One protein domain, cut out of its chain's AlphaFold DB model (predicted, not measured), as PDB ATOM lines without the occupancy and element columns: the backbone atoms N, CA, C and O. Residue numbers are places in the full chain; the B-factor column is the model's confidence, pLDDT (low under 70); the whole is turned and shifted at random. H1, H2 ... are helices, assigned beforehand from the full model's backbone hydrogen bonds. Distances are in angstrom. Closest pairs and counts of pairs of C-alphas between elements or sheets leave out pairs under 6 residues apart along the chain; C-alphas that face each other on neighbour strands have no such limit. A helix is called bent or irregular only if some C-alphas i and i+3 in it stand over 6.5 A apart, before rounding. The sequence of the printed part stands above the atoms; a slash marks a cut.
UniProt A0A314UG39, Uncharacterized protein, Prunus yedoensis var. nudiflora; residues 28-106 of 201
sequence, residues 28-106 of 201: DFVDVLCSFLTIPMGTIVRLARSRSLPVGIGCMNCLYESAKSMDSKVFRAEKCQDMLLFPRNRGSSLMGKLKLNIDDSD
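Overview. This is residues 28 to 106 of the 201 residues of an uncharacterized protein of Prunus yedoensis var. nudiflora (UniProt A0A314UG39). Three helices pack together at one end of this domain: H3 and H4 form a helical hairpin, and H2 stands across its open end. H1 reaches away to the other end, where the short H5 comes near it, and residues 96 to 106, with no named element, fold back from there toward the middle. The printed part has 79 residues with five named helices, H1 to H5 in that order along the chain, and no named strand; its class is all helix. It is only just loose, close to compact, with a radius of gyration of the C-alphas of 14.0 A, and its C-alphas span 43 by 29 by 16 A.

Arrangement. Begin at H1, residues 28 to 36, which touches no helix. A tight link of 4 residues leads to H2, residues 41 to 50, which is apart from H1. Look next at H3, residues 60 to 69: it touches H2, about perpendicular at 77 degrees, and the closest C-alphas are those of Val 45 and Asn 61, 6.7 A apart. H4, residues 78 to 85, touches H3 at a shallow tilt of 23 degrees, opposite ways, and the two form a helical hairpin; their closest C-alphas, those of Lys 68 and Leu 85, are 6.8 A apart. H4 also touches H2, about perpendicular at 80 degrees, with the closest C-alphas at Gly 42 and Leu 85, 6.6 A apart. The helix packing is mostly crossed, but only just, with 1 of these 3 touching pairs at a shallow tilt. H5, residues 92 to 95, is close to H1 but not clearly touching; the closest C-alphas, those of Ser 35 and Met 95, are 7.5 A apart. H5 is apart from H2, H3 and H4. In H2 and H3 every O i to N i+4 pair is within hydrogen-bond range, against 4 of 5 in H1 and 3 of 4 in H4, while H5 is too short for such a pair.

Along the chain. Find C-alpha 28 at (74.783, 78.006, 82.818); from there H1 runs 13.2 A to C-alpha 36. H2 begins at C-alpha 41, at (91.429, 63.552, 88.806), and is 14.3 A long. H3 covers 14.2 A and H4 12.1 A. H4 is neither bent nor irregular, but only just: C-alphas 78 and 81 are 6.3 A apart. H5, 5.1 A long, ends at C-alpha 95, at (86.127, 76.553, 80.577).

Size, cuts and confidence. The two C-alphas farthest apart are those of Asp 28 and Lys 73, at 44.1 A. The printed part has no cut, and no link between its helices is long. Mean pLDDT of the printed part is 84.4; look for values under 70 at residues 90 to 95, of which 92 to 95 belong to H5.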
ATOM      1  N   ASP A  28      73.559  77.607  82.122       90.62
ATOM      2  CA  ASP A  28      74.783  78.006  82.818       90.62
ATOM      3  C   ASP A  28      75.104  77.123  84.023       90.62
ATOM      4  O   ASP A  28      76.250  76.718  84.230       90.62
ATOM      5  N   PHE A  29      74.098  76.817  84.844       91.69
ATOM      6  CA  PHE A  29      74.298  75.934  85.993       91.69
ATOM      7  C   PHE A  29      74.649  74.515  85.556       91.69
ATOM      8  O   PHE A  29      75.519  73.877  86.151       91.69
ATOM      9  N   VAL A  30      73.977  74.019  84.517       91.88
ATOM     10  CA  VAL A  30      74.204  72.667  84.004       91.88
ATOM     11  C   VAL A  30      75.581  72.566  83.363       91.88
ATOM     12  O   VAL A  30      76.285  71.590  83.602       91.88
ATOM     13  N   ASP A  31      76.014  73.595  82.641       90.81
ATOM     14  CA  ASP A  31      77.354  73.682  82.079       90.81
ATOM     15  C   ASP A  31      78.423  73.634  83.178       90.81
ATOM     16  O   ASP A  31      79.420  72.915  83.058       90.81
ATOM     17  N   VAL A  32      78.186  74.321  84.301       90.12
ATOM     18  CA  VAL A  32      79.055  74.243  85.484       90.12
ATOM     19  C   VAL A  32      79.069  72.832  86.080       90.12
ATOM     20  O   VAL A  32      80.148  72.333  86.397       90.12
ATOM     21  N   LEU A  33      77.928  72.149  86.204       91.75
ATOM     22  CA  LEU A  33      77.898  70.766  86.705       91.75
ATOM     23  C   LEU A  33      78.631  69.797  85.769       91.75
ATOM     24  O   LEU A  33      79.472  69.015  86.218       91.75
ATOM     25  N   CYS A  34      78.367  69.887  84.466       88.81
ATOM     26  CA  CYS A  34      79.036  69.098  83.435       88.81
ATOM     27  C   CYS A  34      80.549  69.339  83.431       88.81
ATOM     28  O   CYS A  34      81.321  68.401  83.212       88.81
ATOM     29  N   SER A  35      80.995  70.559  83.753       87.38
ATOM     30  CA  SER A  35      82.422  70.877  83.852       87.38
ATOM     31  C   SER A  35      83.160  69.979  84.849       87.38
ATOM     32  O   SER A  35      84.303  69.605  84.577       87.38
ATOM     33  N   PHE A  36      82.511  69.539  85.939       87.75
ATOM     34  CA  PHE A  36      83.133  68.683  86.959       87.75
ATOM     35  C   PHE A  36      83.589  67.343  86.390       87.75
ATOM     36  O   PHE A  36      84.611  66.813  86.822       87.75
ATOM     37  N   LEU A  37      82.882  66.832  85.379       87.50
ATOM     38  CA  LEU A  37      83.225  65.586  84.691       87.50
ATOM     39  C   LEU A  37      84.481  65.721  83.819       87.50
ATOM     40  O   LEU A  37      85.090  64.720  83.449       87.50
ATOM     41  N   THR A  38      84.876  66.952  83.483       85.81
ATOM     42  CA  THR A  38      86.048  67.231  82.642       85.81
ATOM     43  C   THR A  38      87.308  67.553  83.442       85.81
ATOM     44  O   THR A  38      88.409  67.540  82.886       85.81
ATOM     45  N   ILE A  39      87.175  67.808  84.748       86.50
ATOM     46  CA  ILE A  39      88.308  68.132  85.615       86.50
ATOM     47  C   ILE A  39      89.174  66.876  85.789       86.50
ATOM     48  O   ILE A  39      88.684  65.845  86.257       86.50
ATOM     49  N   PRO A  40      90.480  66.934  85.470       88.94
ATOM     50  CA  PRO A  40      91.359  65.795  85.679       88.94
ATOM     51  C   PRO A  40      91.401  65.382  87.154       88.94
ATOM     52  O   PRO A  40      91.556  66.222  88.039       88.94
ATOM     53  N   MET A  41      91.374  64.077  87.432       88.62
ATOM     54  CA  MET A  41      91.429  63.552  88.806       88.62
ATOM     55  C   MET A  41      92.610  64.100  89.622       88.62
ATOM     56  O   MET A  41      92.457  64.393  90.806       88.62
ATOM     57  N   GLY A  42      93.779  64.290  88.998       89.25
ATOM     58  CA  GLY A  42      94.939  64.889  89.667       89.25
ATOM     59  C   GLY A  42      94.704  66.338  90.114       89.25
ATOM     60  O   GLY A  42      95.190  66.725  91.174       89.25
ATOM     61  N   THR A  43      93.895  67.110  89.380       89.25
ATOM     62  CA  THR A  43      93.461  68.459  89.779       89.25
ATOM     63  C   THR A  43      92.544  68.399  90.993       89.25
ATOM     64  O   THR A  43      92.748  69.155  91.939       89.25
ATOM     65  N   ILE A  44      91.593  67.459  91.025       89.19
ATOM     66  CA  ILE A  44      90.691  67.279  92.176       89.19
ATOM     67  C   ILE A  44      91.497  66.918  93.432       89.19
ATOM     68  O   ILE A  44      91.328  67.557  94.470       89.19
ATOM     69  N   VAL A  45      92.422  65.953  93.333       90.88
ATOM     70  CA  VAL A  45      93.313  65.569  94.446       90.88
ATOM     71  C   VAL A  45      94.154  66.762  94.912       90.88
ATOM     72  O   VAL A  45      94.215  67.042  96.111       90.88
ATOM     73  N   ARG A  46      94.769  67.506  93.980       90.25
ATOM     74  CA  ARG A  46      95.562  68.711  94.280       90.25
ATOM     75  C   ARG A  46      94.736  69.760  95.029       90.25
ATOM     76  O   ARG A  46      95.185  70.256  96.061       90.25
ATOM     77  N   LEU A  47      93.548  70.089  94.519       88.00
ATOM     78  CA  LEU A  47      92.662  71.113  95.080       88.00
ATOM     79  C   LEU A  47      92.088  70.714  96.441       88.00
ATOM     80  O   LEU A  47      92.005  71.547  97.342       88.00
ATOM     81  N   ALA A  48      91.724  69.442  96.614       88.00
ATOM     82  CA  ALA A  48      91.283  68.917  97.901       88.00
ATOM     83  C   ALA A  48      92.357  69.120  98.979       88.00
ATOM     84  O   ALA A  48      92.065  69.615 100.068       88.00
ATOM     85  N   ARG A  49      93.617  68.815  98.645       83.94
ATOM     86  CA  ARG A  49      94.763  68.975  99.551       83.94
ATOM     87  C   ARG A  49      95.085  70.441  99.827       83.94
ATOM     88  O   ARG A  49      95.245  70.808 100.987       83.94
ATOM     89  N   SER A  50      95.155  71.284  98.794       83.38
ATOM     90  CA  SER A  50      95.514  72.704  98.956       83.38
ATOM     91  C   SER A  50      94.501  73.477  99.801       83.38
ATOM     92  O   SER A  50      94.876  74.405 100.515       83.38
ATOM     93  N   ARG A  51      93.229  73.066  99.773       83.50
ATOM     94  CA  ARG A  51      92.146  73.672 100.561       83.50
ATOM     95  C   ARG A  51      91.889  72.975 101.899       83.50
ATOM     96  O   ARG A  51      90.901  73.293 102.551       83.50
ATOM     97  N   SER A  52      92.754  72.040 102.310       77.50
ATOM     98  CA  SER A  52      92.594  71.244 103.541       77.50
ATOM     99  C   SER A  52      91.211  70.589 103.662       77.50
ATOM    100  O   SER A  52      90.670  70.439 104.757       77.50
ATOM    101  N   LEU A  53      90.615  70.216 102.527       77.81
ATOM    102  CA  LEU A  53      89.335  69.527 102.515       77.81
ATOM    103  C   LEU A  53      89.563  68.077 102.966       77.81
ATOM    104  O   LEU A  53      90.508  67.441 102.490       77.81
ATOM    105  N   PRO A  54      88.701  67.511 103.830       70.06
ATOM    106  CA  PRO A  54      88.799  66.126 104.292       70.06
ATOM    107  C   PRO A  54      88.338  65.140 103.203       70.06
ATOM    108  O   PRO A  54      87.555  64.228 103.449       70.06
ATOM    109  N   VAL A  55      88.789  65.340 101.965       71.94
ATOM    110  CA  VAL A  55      88.433  64.525 100.806       71.94
ATOM    111  C   VAL A  55      89.616  63.617 100.503       71.94
ATOM    112  O   VAL A  55      90.555  63.972  99.791       71.94
ATOM    113  N   GLY A  56      89.588  62.425 101.093       70.00
ATOM    114  CA  GLY A  56      90.490  61.344 100.725       70.00
ATOM    115  C   GLY A  56      89.964  60.615  99.495       70.00
ATOM    116  O   GLY A  56      89.032  59.827  99.615       70.00
ATOM    117  N   ILE A  57      90.558  60.837  98.318       82.50
ATOM    118  CA  ILE A  57      90.191  60.093  97.100       82.50
ATOM    119  C   ILE A  57      90.946  58.758  97.088       82.50
ATOM    120  O   ILE A  57      91.868  58.554  96.301       82.50
ATOM    121  N   GLY A  58      90.597  57.863  98.016       85.62
ATOM    122  CA  GLY A  58      91.166  56.514  98.116       85.62
ATOM    123  C   GLY A  58      92.689  56.458  97.902       85.62
ATOM    124  O   GLY A  58      93.450  57.219  98.505       85.62
ATOM    125  N   CYS A  59      93.132  55.579  96.998       89.38
ATOM    126  CA  CYS A  59      94.547  55.400  96.651       89.38
ATOM    127  C   CYS A  59      95.139  56.513  95.766       89.38
ATOM    128  O   CYS A  59      96.359  56.569  95.602       89.38
ATOM    129  N   MET A  60      94.323  57.428  95.229       90.62
ATOM    130  CA  MET A  60      94.820  58.526  94.389       90.62
ATOM    131  C   MET A  60      95.697  59.496  95.178       90.62
ATOM    132  O   MET A  60      96.616  60.084  94.615       90.62
ATOM    133  N   ASN A  61      95.476  59.607  96.490       87.88
ATOM    134  CA  ASN A  61      96.363  60.357  97.375       87.88
ATOM    135  C   ASN A  61      97.775  59.761  97.402       87.88
ATOM    136  O   ASN A  61      98.753  60.496  97.292       87.88
ATOM    137  N   CYS A  62      97.882  58.433  97.501       90.88
ATOM    138  CA  CYS A  62      99.166  57.737  97.489       90.88
ATOM    139  C   CYS A  62      99.868  57.901  96.137       90.88
ATOM    140  O   CYS A  62     101.073  58.146  96.096       90.88
ATOM    141  N   LEU A  63      99.114  57.805  95.036       93.06
ATOM    142  CA  LEU A  63      99.649  58.007  93.691       93.06
ATOM    143  C   LEU A  63     100.175  59.439  93.497       93.06
ATOM    144  O   LEU A  63     101.280  59.617  92.987       93.06
ATOM    145  N   TYR A  64      99.415  60.447  93.940       92.56
ATOM    146  CA  TYR A  64      99.823  61.851  93.858       92.56
ATOM    147  C   TYR A  64     101.098  62.125  94.666       92.56
ATOM    148  O   TYR A  64     102.037  62.724  94.145       92.56
ATOM    149  N   GLU A  65     101.169  61.644  95.911       91.25
ATOM    150  CA  GLU A  65     102.370  61.801  96.743       91.25
ATOM    151  C   GLU A  65     103.577  61.072  96.153       91.25
ATOM    152  O   GLU A  65     104.664  61.640  96.116       91.25
ATOM    153  N   SER A  66     103.379  59.876  95.589       94.25
ATOM    154  CA  SER A  66     104.453  59.136  94.913       94.25
ATOM    155  C   SER A  66     105.006  59.908  93.712       94.25
ATOM    156  O   SER A  66     106.219  60.003  93.547       94.25
ATOM    157  N   ALA A  67     104.135  60.499  92.885       93.81
ATOM    158  CA  ALA A  67     104.556  61.329  91.752       93.81
ATOM    159  C   ALA A  67     105.284  62.606  92.205       93.81
ATOM    160  O   ALA A  67     106.219  63.057  91.541       93.81
ATOM    161  N   LYS A  68     104.880  63.174  93.347       92.88
ATOM    162  CA  LYS A  68     105.487  64.376  93.932       92.88
ATOM    163  C   LYS A  68     106.862  64.110  94.546       92.88
ATOM    164  O   LYS A  68     107.744  64.949  94.411       92.88
ATOM    165  N   SER A  69     107.044  62.977  95.226       94.06
ATOM    166  CA  SER A  69     108.291  62.639  95.924       94.06
ATOM    167  C   SER A  69     109.348  61.987  95.029       94.06
ATOM    168  O   SER A  69     110.479  61.795  95.465       94.06
ATOM    169  N   MET A  70     108.978  61.582  93.813       94.81
ATOM    170  CA  MET A  70     109.883  60.926  92.872       94.81
ATOM    171  C   MET A  70     110.993  61.873  92.401       94.81
ATOM    172  O   MET A  70     110.742  63.049  92.132       94.81
ATOM    173  N   ASP A  71     112.215  61.346  92.270       93.00
ATOM    174  CA  ASP A  71     113.357  62.086  91.723       93.00
ATOM    175  C   ASP A  71     113.074  62.497  90.267       93.00
ATOM    176  O   ASP A  71     112.623  61.685  89.450       93.00
ATOM    177  N   SER A  72     113.362  63.759  89.931       88.12
ATOM    178  CA  SER A  72     113.118  64.327  88.603       88.12
ATOM    179  C   SER A  72     113.833  63.563  87.478       88.12
ATOM    180  O   SER A  72     113.350  63.547  86.344       88.12
ATOM    181  N   LYS A  73     114.934  62.861  87.786       91.06
ATOM    182  CA  LYS A  73     115.710  62.031  86.847       91.06
ATOM    183  C   LYS A  73     114.971  60.784  86.361       91.06
ATOM    184  O   LYS A  73     115.360  60.222  85.341       91.06
ATOM    185  N   VAL A  74     113.936  60.332  87.075       92.56
ATOM    186  CA  VAL A  74     113.109  59.186  86.648       92.56
ATOM    187  C   VAL A  74     112.198  59.579  85.483       92.56
ATOM    188  O   VAL A  74     111.797  58.737  84.677       92.56
ATOM    189  N   PHE A  75     111.880  60.865  85.357       89.19
ATOM    190  CA  PHE A  75     111.024  61.358  84.292       89.19
ATOM    191  C   PHE A  75     111.799  61.552  82.989       89.19
ATOM    192  O   PHE A  75     112.937  62.010  82.966       89.19
ATOM    193  N   ARG A  76     111.128  61.280  81.865       84.81
ATOM    194  CA  ARG A  76     111.686  61.489  80.517       84.81
ATOM    195  C   ARG A  76     112.092  62.946  80.257       84.81
ATOM    196  O   ARG A  76     112.979  63.200  79.449       84.81
ATOM    197  N   ALA A  77     111.396  63.887  80.886       81.44
ATOM    198  CA  ALA A  77     111.696  65.309  80.846       81.44
ATOM    199  C   ALA A  77     111.249  65.955  82.158       81.44
ATOM    200  O   ALA A  77     110.265  65.520  82.756       81.44
ATOM    201  N   GLU A  78     111.911  67.043  82.550       77.50
ATOM    202  CA  GLU A  78     111.615  67.797  83.778       77.50
ATOM    203  C   GLU A  78     110.126  68.181  83.880       77.50
ATOM    204  O   GLU A  78     109.481  67.993  84.907       77.50
ATOM    205  N   LYS A  79     109.525  68.608  82.762       82.50
ATOM    206  CA  LYS A  79     108.112  69.015  82.697       82.50
ATOM    207  C   LYS A  79     107.111  67.867  82.851       82.50
ATOM    208  O   LYS A  79     105.931  68.133  83.061       82.50
ATOM    209  N   CYS A  80     107.529  66.606  82.738       86.00
ATOM    210  CA  CYS A  80     106.611  65.475  82.888       86.00
ATOM    211  C   CYS A  80     106.102  65.338  84.326       86.00
ATOM    212  O   CYS A  80     104.954  64.943  84.510       86.00
ATOM    213  N   GLN A  81     106.907  65.697  85.330       90.56
ATOM    214  CA  GLN A  81     106.444  65.704  86.717       90.56
ATOM    215  C   GLN A  81     105.369  66.781  86.923       90.56
ATOM    216  O   GLN A  81     104.292  66.484  87.440       90.56
ATOM    217  N   ASP A  82     105.601  67.995  86.409       88.94
ATOM    218  CA  ASP A  82     104.616  69.088  86.428       88.94
ATOM    219  C   ASP A  82     103.290  68.669  85.773       88.94
ATOM    220  O   ASP A  82     102.219  68.946  86.308       88.94
ATOM    221  N   MET A  83     103.340  67.950  84.646       88.19
ATOM    222  CA  MET A  83     102.141  67.453  83.954       88.19
ATOM    223  C   MET A  83     101.286  66.517  84.818       88.19
ATOM    224  O   MET A  83     100.065  66.504  84.662       88.19
ATOM    225  N   LEU A  84     101.907  65.737  85.706       90.75
ATOM    226  CA  LEU A  84     101.211  64.812  86.606       90.75
ATOM    227  C   LEU A  84     100.678  65.513  87.857       90.75
ATOM    228  O   LEU A  84      99.594  65.180  88.333       90.75
ATOM    229  N   LEU A  85     101.433  66.479  88.385       90.00
ATOM    230  CA  LEU A  85     101.057  67.236  89.581       90.00
ATOM    231  C   LEU A  85     100.042  68.345  89.282       90.00
ATOM    232  O   LEU A  85      99.273  68.730  90.167       90.00
ATOM    233  N   PHE A  86     100.033  68.839  88.043       88.50
ATOM    234  CA  PHE A  86      99.168  69.911  87.567       88.50
ATOM    235  C   PHE A  86      98.493  69.561  86.227       88.50
ATOM    236  O   PHE A  86      98.629  70.298  85.254       88.50
ATOM    237  N   PRO A  87      97.760  68.444  86.111       87.50
ATOM    238  CA  PRO A  87      97.143  68.070  84.842       87.50
ATOM    239  C   PRO A  87      96.203  69.177  84.343       87.50
ATOM    240  O   PRO A  87      95.434  69.749  85.109       87.50
ATOM    241  N   ARG A  88      96.285  69.496  83.048       83.81
ATOM    242  CA  ARG A  88      95.465  70.551  82.436       83.81
ATOM    243  C   ARG A  88      94.197  69.943  81.845       83.81
ATOM    244  O   ARG A  88      94.271  68.899  81.191       83.81
ATOM    245  N   ASN A  89      93.052  70.587  82.055       77.69
ATOM    246  CA  ASN A  89      91.798  70.184  81.425       77.69
ATOM    247  C   ASN A  89      91.887  70.387  79.902       77.69
ATOM    248  O   ASN A  89      92.303  71.446  79.435       77.69
ATOM    249  N   ARG A  90      91.516  69.372  79.107       67.00
ATOM    250  CA  ARG A  90      91.567  69.479  77.638       67.00
ATOM    251  C   ARG A  90      90.474  70.375  77.067       67.00
ATOM    252  O   ARG A  90      90.688  70.956  76.009       67.00
ATOM    253  N   GLY A  91      89.354  70.526  77.774       65.25
ATOM    254  CA  GLY A  91      88.271  71.451  77.434       65.25
ATOM    255  C   GLY A  91      88.593  72.903  77.783       65.25
ATOM    256  O   GLY A  91      87.688  73.670  78.090       65.25
ATOM    257  N   SER A  92      89.870  73.292  77.798       61.78
ATOM    258  CA  SER A  92      90.290  74.561  78.385       61.78
ATOM    259  C   SER A  92      89.705  75.789  77.670       61.78
ATOM    260  O   SER A  92      89.379  76.788  78.307       61.78
ATOM    261  N   SER A  93      89.497  75.695  76.356       63.38
ATOM    262  CA  SER A  93      88.823  76.730  75.565       63.38
ATOM    263  C   SER A  93      87.344  76.900  75.927       63.38
ATOM    264  O   SER A  93      86.803  77.989  75.768       63.38
ATOM    265  N   LEU A  94      86.700  75.846  76.435       67.00
ATOM    266  CA  LEU A  94      85.301  75.842  76.867       67.00
ATOM    267  C   LEU A  94      85.151  76.366  78.305       67.00
ATOM    268  O   LEU A  94      84.201  77.079  78.608       67.00
ATOM    269  N   MET A  95      86.130  76.096  79.176       67.06
ATOM    270  CA  MET A  95      86.127  76.553  80.577       67.06
ATOM    271  C   MET A  95      86.085  78.081  80.723       67.06
ATOM    272  O   MET A  95      85.537  78.587  81.697       67.06
ATOM    273  N   GLY A  96      86.653  78.824  79.764       70.69
ATOM    274  CA  GLY A  96      86.622  80.290  79.762       70.69
ATOM    275  C   GLY A  96      85.227  80.887  79.547       70.69
ATOM    276  O   GLY A  96      85.010  82.039  79.916       70.69
ATOM    277  N   LYS A  97      84.292  80.109  78.983       78.00
ATOM    278  CA  LYS A  97      82.894  80.509  78.770       78.00
ATOM    279  C   LYS A  97      81.991  80.193  79.963       78.00
ATOM    280  O   LYS A  97      80.911  80.757  80.073       78.00
ATOM    281  N   LEU A  98      82.422  79.315  80.872       83.44
ATOM    282  CA  LEU A  98      81.630  78.967  82.050       83.44
ATOM    283  C   LEU A  98      81.432  80.188  82.948       83.44
ATOM    284  O   LEU A  98      82.402  80.831  83.362       83.44
ATOM    285  N   LYS A  99      80.185  80.438  83.367       84.44
ATOM    286  CA  LYS A  99      79.894  81.462  84.385       84.44
ATOM    287  C   LYS A  99      80.641  81.212  85.694       84.44
ATOM    288  O   LYS A  99      81.021  82.166  86.373       84.44
ATOM    289  N   LEU A 100      80.906  79.951  86.032       84.69
ATOM    290  CA  LEU A 100      81.734  79.579  87.173       84.69
ATOM    291  C   LEU A 100      82.802  78.566  86.760       84.69
ATOM    292  O   LEU A 100      82.496  77.404  86.507       84.69
ATOM    293  N   ASN A 101      84.065  78.991  86.765       79.31
ATOM    294  CA  ASN A 101      85.198  78.094  86.571       79.31
ATOM    295  C   ASN A 101      85.805  77.697  87.928       79.31
ATOM    296  O   ASN A 101      86.192  78.558  88.722       79.31
ATOM    297  N   ILE A 102      85.867  76.390  88.194       76.50
ATOM    298  CA  ILE A 102      86.459  75.822  89.417       76.50
ATOM    299  C   ILE A 102      87.915  75.383  89.191       76.50
ATOM    300  O   ILE A 102      88.671  75.274  90.160       76.50
ATOM    301  N   ASP A 103      88.323  75.162  87.939       76.06
ATOM    302  CA  ASP A 103      89.698  74.816  87.587       76.06
ATOM    303  C   ASP A 103      90.585  76.070  87.625       76.06
ATOM    304  O   ASP A 103      90.397  77.023  86.868       76.06
ATOM    305  N   ASP A 104      91.573  76.063  88.518       75.12
ATOM    306  CA  ASP A 104      92.564  77.129  88.681       75.12
ATOM    307  C   ASP A 104      93.787  76.964  87.763       75.12
ATOM    308  O   ASP A 104      94.751  77.728  87.854       75.12
ATOM    309  N   SER A 105      93.780  75.956  86.888       74.88
ATOM    310  CA  SER A 105      94.902  75.661  85.997       74.88
ATOM    311  C   SER A 105      95.061  76.717  84.899       74.88
ATOM    312  O   SER A 105      94.126  77.408  84.513       74.88
ATOM    313  N   ASP A 106      96.265  76.843  84.341       74.31
ATOM    314  CA  ASP A 106      96.496  77.683  83.165       74.31
ATOM    315  C   ASP A 106      95.952  76.996  81.900       74.31
ATOM    316  O   ASP A 106      96.320  75.869  81.572       74.31
TER     317      ASP A 106